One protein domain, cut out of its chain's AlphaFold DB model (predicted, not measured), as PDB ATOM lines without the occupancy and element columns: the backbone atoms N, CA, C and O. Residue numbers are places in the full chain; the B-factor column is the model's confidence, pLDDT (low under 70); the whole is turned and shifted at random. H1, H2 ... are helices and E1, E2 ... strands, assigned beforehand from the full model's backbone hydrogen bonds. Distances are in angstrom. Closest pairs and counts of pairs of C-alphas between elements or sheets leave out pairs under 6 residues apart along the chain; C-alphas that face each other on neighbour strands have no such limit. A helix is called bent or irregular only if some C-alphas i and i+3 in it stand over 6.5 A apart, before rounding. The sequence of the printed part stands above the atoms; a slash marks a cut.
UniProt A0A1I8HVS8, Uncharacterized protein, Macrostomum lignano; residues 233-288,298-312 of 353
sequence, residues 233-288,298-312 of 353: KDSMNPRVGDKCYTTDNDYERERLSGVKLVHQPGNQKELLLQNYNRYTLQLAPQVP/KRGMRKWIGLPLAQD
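What this domain is: This is residues 233 to 288 and 298 to 312 of the 353 residues of an uncharacterized protein of Macrostomum lignano (UniProt A0A1I8HVS8). Little regular structure: a drawn-out chain with the strand hairpin E1-E2 near H2, the strand pair E3-E4 toward one end and H1 at the other. The 71 printed residues include 26 in H1, H2, E1, E2, E3, E4, in chain order; the class is mixed, both two-stranded sheets antiparallel. It is loose, radius of gyration of the C-alphas 15.3 A, spanning 51 by 27 by 21 A.

Where its parts are: E1, residues 270 to 273, begins at C-alpha (262.701, 373.354, 194.595); E2 is 278 to 280, E3 283 to 285. E4, 302 to 304, ends at (274.780, 374.703, 192.599). H2, 250 to 256, is 10.0 A long; H1, 238 to 243, 10.1 A, is irregular: C-alphas 239 and 242 are 8.6 A apart.

How they stand to each other: Within hydrogen-bond range are N 271 and O 279 of hairpin E1-E2, 2.8 A, and N 284 and O 303 of E3-E4, 2.9 A. E2 runs on into E3 at 26 degrees. The closest C-alphas of H2 and E2, Tyr 251 and Tyr 279, are 7.2 A apart. H1 and H2 are apart. Every O i to N i+4 pair is within range in H2, 0 of 2 in H1, where 2 of 3 O i to N i+3 pairs are.

The domain as a whole: The farthest C-alphas, Arg 239 and Arg 299, are 51.2 A apart. Residues 289 to 297 are cut out, a 9.4 A gap between C-alphas 288 and 298. The link H2 to E1 is long. The model's pLDDT is under 70 at 241, 286 to 288, 298 to 300 and 312.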
ATOM      1  N   LYS A 233     270.732 371.434 218.760       78.00
ATOM      2  CA  LYS A 233     270.901 371.303 220.213       78.00
ATOM      3  C   LYS A 233     269.715 370.630 220.922       78.00
ATOM      4  O   LYS A 233     269.928 370.068 221.988       78.00
ATOM      5  N   ASP A 234     268.516 370.647 220.337       78.25
ATOM      6  CA  ASP A 234     267.319 370.029 220.919       78.25
ATOM      7  C   ASP A 234     267.355 368.499 220.783       78.25
ATOM      8  O   ASP A 234     266.777 367.788 221.601       78.25
ATOM      9  N   SER A 235     268.060 367.979 219.770       77.81
ATOM     10  CA  SER A 235     268.234 366.538 219.541       77.81
ATOM     11  C   SER A 235     269.540 365.973 220.112       77.81
ATOM     12  O   SER A 235     269.704 364.754 220.183       77.81
ATOM     13  N   MET A 236     270.473 366.828 220.535       77.94
ATOM     14  CA  MET A 236     271.787 366.428 221.044       77.94
ATOM     15  C   MET A 236     271.807 366.291 222.571       77.94
ATOM     16  O   MET A 236     271.018 366.888 223.297       77.94
ATOM     17  N   ASN A 237     272.762 365.510 223.089       82.25
ATOM     18  CA  ASN A 237     272.962 365.393 224.533       82.25
ATOM     19  C   ASN A 237     273.325 366.775 225.125       82.25
ATOM     20  O   ASN A 237     274.284 367.387 224.646       82.25
ATOM     21  N   PRO A 238     272.655 367.250 226.194       81.38
ATOM     22  CA  PRO A 238     272.915 368.566 226.787       81.38
ATOM     23  C   PRO A 238     274.362 368.753 227.269       81.38
ATOM     24  O   PRO A 238     274.838 369.879 227.366       81.38
ATOM     25  N   ARG A 239     275.106 367.664 227.514       81.88
ATOM     26  CA  ARG A 239     276.542 367.710 227.849       81.88
ATOM     27  C   ARG A 239     277.433 368.182 226.698       81.88
ATOM     28  O   ARG A 239     278.590 368.514 226.930       81.88
ATOM     29  N   VAL A 240     276.925 368.154 225.467       77.75
ATOM     30  CA  VAL A 240     277.644 368.617 224.275       77.75
ATOM     31  C   VAL A 240     277.623 370.145 224.193       77.75
ATOM     32  O   VAL A 240     278.581 370.694 223.662       77.75
ATOM     33  N   GLY A 241     276.615 370.804 224.789       68.75
ATOM     34  CA  GLY A 241     276.540 372.250 225.043       68.75
ATOM     35  C   GLY A 241     277.204 373.108 223.966       68.75
ATOM     36  O   GLY A 241     276.705 373.219 222.852       68.75
ATOM     37  N   ASP A 242     278.375 373.645 224.292       77.19
ATOM     38  CA  ASP A 242     279.116 374.616 223.475       77.19
ATOM     39  C   ASP A 242     279.775 374.033 222.213       77.19
ATOM     40  O   ASP A 242     280.313 374.766 221.387       77.19
ATOM     41  N   LYS A 243     279.772 372.706 222.051       80.69
ATOM     42  CA  LYS A 243     280.352 372.017 220.888       80.69
ATOM     43  C   LYS A 243     279.327 371.739 219.793       80.69
ATOM     44  O   LYS A 243     279.685 371.144 218.777       80.69
ATOM     45  N   CYS A 244     278.055 372.092 219.992       77.25
ATOM     46  CA  CYS A 244     277.060 371.914 218.944       77.25
ATOM     47  C   CYS A 244     277.291 372.934 217.823       77.25
ATOM     48  O   CYS A 244     277.380 374.136 218.068       77.25
ATOM     49  N   TYR A 245     277.361 372.458 216.582       74.38
ATOM     50  CA  TYR A 245     277.386 373.344 215.426       74.38
ATOM     51  C   TYR A 245     276.041 374.067 215.311       74.38
ATOM     52  O   TYR A 245     274.993 373.431 215.182       74.38
ATOM     53  N   THR A 246     276.071 375.396 215.361       80.06
ATOM     54  CA  THR A 246     274.919 376.250 215.067       80.06
ATOM     55  C   THR A 246     275.069 376.802 213.661       80.06
ATOM     56  O   THR A 246     276.057 377.470 213.364       80.06
ATOM     57  N   THR A 247     274.100 376.517 212.799       82.38
ATOM     58  CA  THR A 247     274.018 377.099 211.459       82.38
ATOM     59  C   THR A 247     272.932 378.169 211.434       82.38
ATOM     60  O   THR A 247     271.874 378.010 212.048       82.38
ATOM     61  N   ASP A 248     273.185 379.259 210.712       84.00
ATOM     62  CA  ASP A 248     272.195 380.326 210.513       84.00
ATOM     63  C   ASP A 248     271.200 379.980 209.398       84.00
ATOM     64  O   ASP A 248     270.120 380.563 209.319       84.00
ATOM     65  N   ASN A 249     271.536 379.006 208.546       85.75
ATOM     66  CA  ASN A 249     270.678 378.582 207.452       85.75
ATOM     67  C   ASN A 249     269.597 377.592 207.914       85.75
ATOM     68  O   ASN A 249     269.899 376.473 208.335       85.75
ATOM     69  N   ASP A 250     268.336 377.981 207.732       84.56
ATOM     70  CA  ASP A 250     267.130 377.180 207.970       84.56
ATOM     71  C   ASP A 250     267.220 375.765 207.382       84.56
ATOM     72  O   ASP A 250     266.969 374.785 208.086       84.56
ATOM     73  N   TYR A 251     267.666 375.648 206.126       85.38
ATOM     74  CA  TYR A 251     267.772 374.362 205.435       85.38
ATOM     75  C   TYR A 251     268.746 373.407 206.132       85.38
ATOM     76  O   TYR A 251     268.465 372.220 206.308       85.38
ATOM     77  N   GLU A 252     269.912 373.917 206.525       86.44
ATOM     78  CA  GLU A 252     270.929 373.109 207.190       86.44
ATOM     79  C   GLU A 252     270.475 372.696 208.581       86.44
ATOM     80  O   GLU A 252     270.692 371.549 208.962       86.44
ATOM     81  N   ARG A 253     269.803 373.590 209.317       85.62
ATOM     82  CA  ARG A 253     269.253 373.267 210.640       85.62
ATOM     83  C   ARG A 253     268.292 372.087 210.567       85.62
ATOM     84  O   ARG A 253     268.445 371.125 211.317       85.62
ATOM     85  N   GLU A 254     267.365 372.110 209.616       86.19
ATOM     86  CA  GLU A 254     266.417 371.013 209.420       86.19
ATOM     87  C   GLU A 254     267.105 369.728 208.963       86.19
ATOM     88  O   GLU A 254     266.827 368.644 209.484       86.19
ATOM     89  N   ARG A 255     268.058 369.835 208.037       84.75
ATOM     90  CA  ARG A 255     268.787 368.670 207.536       84.75
ATOM     91  C   ARG A 255     269.652 368.017 208.617       84.75
ATOM     92  O   ARG A 255     269.687 366.792 208.698       84.75
ATOM     93  N   LEU A 256     270.305 368.813 209.465       84.38
ATOM     94  CA  LEU A 256     271.099 368.338 210.602       84.38
ATOM     95  C   LEU A 256     270.222 367.768 211.722       84.38
ATOM     96  O   LEU A 256     270.639 366.831 212.395       84.38
ATOM     97  N   SER A 257     268.997 368.274 211.889       81.19
ATOM     98  CA  SER A 257     268.022 367.703 212.829       81.19
ATOM     99  C   SER A 257     267.494 366.320 212.407       81.19
ATOM    100  O   SER A 257     266.857 365.638 213.207       81.19
ATOM    101  N   GLY A 258     267.786 365.882 211.174       81.94
ATOM    102  CA  GLY A 258     267.414 364.566 210.645       81.94
ATOM    103  C   GLY A 258     266.201 364.568 209.712       81.94
ATOM    104  O   GLY A 258     265.718 363.494 209.346       81.94
ATOM    105  N   VAL A 259     265.705 365.739 209.296       85.38
ATOM    106  CA  VAL A 259     264.578 365.837 208.357       85.38
ATOM    107  C   VAL A 259     265.019 365.390 206.961       85.38
ATOM    108  O   VAL A 259     266.009 365.874 206.405       85.38
ATOM    109  N   LYS A 260     264.275 364.444 206.379       86.50
ATOM    110  CA  LYS A 260     264.584 363.865 205.065       86.50
ATOM    111  C   LYS A 260     264.070 364.737 203.921       86.50
ATOM    112  O   LYS A 260     263.042 365.406 204.036       86.50
ATOM    113  N   LEU A 261     264.774 364.672 202.790       87.31
ATOM    114  CA  LEU A 261     264.343 365.276 201.532       87.31
ATOM    115  C   LEU A 261     263.267 364.403 200.871       87.31
ATOM    116  O   LEU A 261     263.464 363.201 200.694       87.31
ATOM    117  N   VAL A 262     262.163 365.021 200.462       86.12
ATOM    118  CA  VAL A 262     261.104 364.403 199.662       86.12
ATOM    119  C   VAL A 262     261.367 364.726 198.195       86.12
ATOM    120  O   VAL A 262     261.334 365.884 197.779       86.12
ATOM    121  N   HIS A 263     261.654 363.697 197.398       80.94
ATOM    122  CA  HIS A 263     261.864 363.865 195.964       80.94
ATOM    123  C   HIS A 263     260.529 364.136 195.264       80.94
ATOM    124  O   HIS A 263     259.632 363.295 195.301       80.94
ATOM    125  N   GLN A 264     260.416 365.283 194.593       78.69
ATOM    126  CA  GLN A 264     259.289 365.586 193.715       78.69
ATOM    127  C   GLN A 264     259.713 365.456 192.244       78.69
ATOM    128  O   GLN A 264     260.554 366.238 191.788       78.69
ATOM    129  N   PRO A 265     259.147 364.504 191.479       72.31
ATOM    130  CA  PRO A 265     259.422 364.413 190.052       72.31
ATOM    131  C   PRO A 265     258.878 365.662 189.341       72.31
ATOM    132  O   PRO A 265     257.715 366.017 189.499       72.31
ATOM    133  N   GLY A 266     259.731 366.350 188.575       73.44
ATOM    134  CA  GLY A 266     259.371 367.541 187.787       73.44
ATOM    135  C   GLY A 266     259.899 368.876 188.333       73.44
ATOM    136  O   GLY A 266     260.195 369.774 187.546       73.44
ATOM    137  N   ASN A 267     260.144 368.990 189.643       76.00
ATOM    138  CA  ASN A 267     260.623 370.230 190.265       76.00
ATOM    139  C   ASN A 267     262.137 370.201 190.520       76.00
ATOM    140  O   ASN A 267     262.610 369.851 191.592       76.00
ATOM    141  N   GLN A 268     262.926 370.621 189.527       75.00
ATOM    142  CA  GLN A 268     264.400 370.655 189.627       75.00
ATOM    143  C   GLN A 268     264.962 371.885 190.367       75.00
ATOM    144  O   GLN A 268     266.171 371.990 190.571       75.00
ATOM    145  N   LYS A 269     264.114 372.866 190.694       78.94
ATOM    146  CA  LYS A 269     264.506 374.141 191.327       78.94
ATOM    147  C   LYS A 269     264.140 374.216 192.804       78.94
ATOM    148  O   LYS A 269     264.618 375.114 193.491       78.94
ATOM    149  N   GLU A 270     263.296 373.307 193.269       84.50
ATOM    150  CA  GLU A 270     262.701 373.354 194.595       84.50
ATOM    151  C   GLU A 270     263.020 372.054 195.330       84.50
ATOM    152  O   GLU A 270     263.047 370.972 194.746       84.50
ATOM    153  N   LEU A 271     263.308 372.178 196.618       85.25
ATOM    154  CA  LEU A 271     263.502 371.076 197.541       85.25
ATOM    155  C   LEU A 271     262.332 371.085 198.511       85.25
ATOM    156  O   LEU A 271     262.072 372.101 199.158       85.25
ATOM    157  N   LEU A 272     261.662 369.948 198.633       86.25
ATOM    158  CA  LEU A 272     260.648 369.727 199.650       86.25
ATOM    159  C   LEU A 272     261.240 368.840 200.743       86.25
ATOM    160  O   LEU A 272     261.803 367.786 200.449       86.25
ATOM    161  N   LEU A 273     261.109 369.250 201.999       86.50
ATOM    162  CA  LEU A 273     261.465 368.417 203.143       86.50
ATOM    163  C   LEU A 273     260.230 367.699 203.699       86.50
ATOM    164  O   LEU A 273     259.088 368.047 203.405       86.50
ATOM    165  N   GLN A 274     260.463 366.663 204.505       84.44
ATOM    166  CA  GLN A 274     259.407 365.846 205.114       84.44
ATOM    167  C   GLN A 274     258.445 366.657 206.002       84.44
ATOM    168  O   GLN A 274     257.278 366.302 206.125       84.44
ATOM    169  N   ASN A 275     258.915 367.753 206.591       80.88
ATOM    170  CA  ASN A 275     258.112 368.711 207.358       80.88
ATOM    171  C   ASN A 275     257.305 369.686 206.475       80.88
ATOM    172  O   ASN A 275     256.777 370.670 206.984       80.88
ATOM    173  N   TYR A 276     257.235 369.428 205.166       80.69
ATOM    174  CA  TYR A 276     256.584 370.255 204.149       80.69
ATOM    175  C   TYR A 276     257.211 371.641 203.939       80.69
ATOM    176  O   TYR A 276     256.677 372.438 203.163       80.69
ATOM    177  N   ASN A 277     258.368 371.919 204.551       82.12
ATOM    178  CA  ASN A 277     259.098 373.154 204.303       82.12
ATOM    179  C   ASN A 277     259.763 373.092 202.921       82.12
ATOM    180  O   ASN A 277     260.276 372.055 202.483       82.12
ATOM    181  N   ARG A 278     259.702 374.221 202.209       84.94
ATOM    182  CA  ARG A 278     260.154 374.351 200.824       84.94
ATOM    183  C   ARG A 278     261.351 375.277 200.737       84.94
ATOM    184  O   ARG A 278     261.361 376.362 201.321       84.94
ATOM    185  N   TYR A 279     262.332 374.848 199.960       86.06
ATOM    186  CA  TYR A 279     263.576 375.567 199.760       86.06
ATOM    187  C   TYR A 279     263.873 375.712 198.278       86.06
ATOM    188  O   TYR A 279     263.697 374.779 197.499       86.06
ATOM    189  N   THR A 280     264.366 376.879 197.886       86.25
ATOM    190  CA  THR A 280     264.771 377.141 196.504       86.25
ATOM    191  C   THR A 280     266.259 376.873 196.336       86.25
ATOM    192  O   THR A 280     267.095 377.345 197.108       86.25
ATOM    193  N   LEU A 281     266.598 376.094 195.312       87.06
ATOM    194  CA  LEU A 281     267.975 375.808 194.942       87.06
ATOM    195  C   LEU A 281     268.589 377.004 194.224       87.06
ATOM    196  O   LEU A 281     268.117 377.424 193.161       87.06
ATOM    197  N   GLN A 282     269.705 377.496 194.753       81.94
ATOM    198  CA  GLN A 282     270.514 378.488 194.063       81.94
ATOM    199  C   GLN A 282     271.337 377.803 192.967       81.94
ATOM    200  O   GLN A 282     272.361 377.166 193.217       81.94
ATOM    201  N   LEU A 283     270.855 377.913 191.731       82.50
ATOM    202  CA  LEU A 283     271.407 377.232 190.561       82.50
ATOM    203  C   LEU A 283     271.797 378.254 189.491       82.50
ATOM    204  O   LEU A 283     270.911 378.877 188.891       82.50
ATOM    205  N   ALA A 284     273.090 378.365 189.196       77.38
ATOM    206  CA  ALA A 284     273.598 379.173 188.088       77.38
ATOM    207  C   ALA A 284     273.847 378.314 186.843       77.38
ATOM    208  O   ALA A 284     274.126 377.119 186.964       77.38
ATOM    209  N   PRO A 285     273.765 378.891 185.634       75.25
ATOM    210  CA  PRO A 285     274.247 378.215 184.437       75.25
ATOM    211  C   PRO A 285     275.721 377.835 184.613       75.25
ATOM    212  O   PRO A 285     276.534 378.632 185.085       75.25
ATOM    213  N   GLN A 286     276.062 376.601 184.251       67.06
ATOM    214  CA  GLN A 286     277.444 376.154 184.236       67.06
ATOM    215  C   GLN A 286     278.145 376.817 183.048       67.06
ATOM    216  O   GLN A 286     278.037 376.372 181.907       67.06
ATOM    217  N   VAL A 287     278.822 377.929 183.329       64.75
ATOM    218  CA  VAL A 287     279.817 378.503 182.422       64.75
ATOM    219  C   VAL A 287     280.980 377.504 182.357       64.75
ATOM    220  O   VAL A 287     281.306 376.933 183.402       64.75
ATOM    221  N   PRO A 288     281.550 377.217 181.172       60.41
ATOM    222  CA  PRO A 288     282.752 376.403 181.099       60.41
ATOM    223  C   PRO A 288     283.824 377.045 181.976       60.41
ATOM    224  O   PRO A 288     284.198 378.192 181.742       60.41
ATOM    225  N   LYS A 298     277.348 370.417 178.945       67.88
ATOM    226  CA  LYS A 298     276.186 370.347 178.053       67.88
ATOM    227  C   LYS A 298     275.409 371.659 178.168       67.88
ATOM    228  O   LYS A 298     275.191 372.173 179.263       67.88
ATOM    229  N   ARG A 299     274.976 372.214 177.035       62.34
ATOM    230  CA  ARG A 299     274.176 373.446 177.012       62.34
ATOM    231  C   ARG A 299     272.937 373.264 177.898       62.34
ATOM    232  O   ARG A 299     272.166 372.335 177.687       62.34
ATOM    233  N   GLY A 300     272.768 374.148 178.883       67.25
ATOM    234  CA  GLY A 300     271.662 374.098 179.847       67.25
ATOM    235  C   GLY A 300     271.975 373.395 181.174       67.25
ATOM    236  O   GLY A 300     271.109 373.374 182.046       67.25
ATOM    237  N   MET A 301     273.188 372.865 181.370       71.81
ATOM    238  CA  MET A 301     273.613 372.320 182.664       71.81
ATOM    239  C   MET A 301     273.730 373.450 183.699       71.81
ATOM    240  O   MET A 301     274.222 374.541 183.395       71.81
ATOM    241  N   ARG A 302     273.227 373.218 184.914       78.56
ATOM    242  CA  ARG A 302     273.205 374.209 185.999       78.56
ATOM    243  C   ARG A 302     274.017 373.685 187.175       78.56
ATOM    244  O   ARG A 302     273.842 372.532 187.564       78.56
ATOM    245  N   LYS A 303     274.872 374.533 187.743       80.50
ATOM    246  CA  LYS A 303     275.665 374.233 188.936       80.50
ATOM    247  C   LYS A 303     275.039 374.862 190.174       80.50
ATOM    248  O   LYS A 303     274.472 375.953 190.104       80.50
ATOM    249  N   TRP A 304     275.136 374.157 191.295       82.31
ATOM    250  CA  TRP A 304     274.780 374.703 192.599       82.31
ATOM    251  C   TRP A 304     275.796 375.795 192.936       82.31
ATOM    252  O   TRP A 304     276.999 375.560 192.838       82.31
ATOM    253  N   ILE A 305     275.319 376.991 193.271       83.38
ATOM    254  CA  ILE A 305     276.183 378.137 193.608       83.38
ATOM    255  C   ILE A 305     276.190 378.469 195.093       83.38
ATOM    256  O   ILE A 305     277.072 379.182 195.556       83.38
ATOM    257  N   GLY A 306     275.224 377.950 195.839       83.06
ATOM    258  CA  GLY A 306     275.079 378.244 197.248       83.06
ATOM    259  C   GLY A 306     274.077 377.314 197.902       83.06
ATOM    260  O   GLY A 306     273.472 376.450 197.255       83.06
ATOM    261  N   LEU A 307     273.928 377.495 199.208       85.81
ATOM    262  CA  LEU A 307     272.971 376.731 199.982       85.81
ATOM    263  C   LEU A 307     271.530 377.105 199.591       85.81
ATOM    264  O   LEU A 307     271.276 378.241 199.177       85.81
ATOM    265  N   PRO A 308     270.576 376.169 199.725       86.06
ATOM    266  CA  PRO A 308     269.172 376.462 199.486       86.06
ATOM    267  C   PRO A 308     268.658 377.563 200.415       86.06
ATOM    268  O   PRO A 308     269.009 377.595 201.595       86.06
ATOM    269  N   LEU A 309     267.806 378.435 199.877       85.88
ATOM    270  CA  LEU A 309     267.143 379.498 200.632       85.88
ATOM    271  C   LEU A 309     265.720 379.086 200.986       85.88
ATOM    272  O   LEU A 309     265.010 378.527 200.142       85.88
ATOM    273  N   ALA A 310     265.300 379.396 202.213       81.56
ATOM    274  CA  ALA A 310     263.923 379.200 202.647       81.56
ATOM    275  C   ALA A 310     262.979 379.997 201.743       81.56
ATOM    276  O   ALA A 310     263.174 381.192 201.519       81.56
ATOM    277  N   GLN A 311     261.960 379.332 201.206       76.00
ATOM    278  CA  GLN A 311     260.943 380.005 200.414       76.00
ATOM    279  C   GLN A 311     259.883 380.594 201.344       76.00
ATOM    280  O   GLN A 311     259.503 379.987 202.353       76.00
ATOM    281  N   ASP A 312     259.388 381.782 201.015       67.19
ATOM    282  CA  ASP A 312     258.228 382.328 201.705       67.19
ATOM    283  C   ASP A 312     256.948 381.671 201.180       67.19
ATOM    284  O   ASP A 312     256.747 381.597 199.963       67.19
TER     285      ASP A 312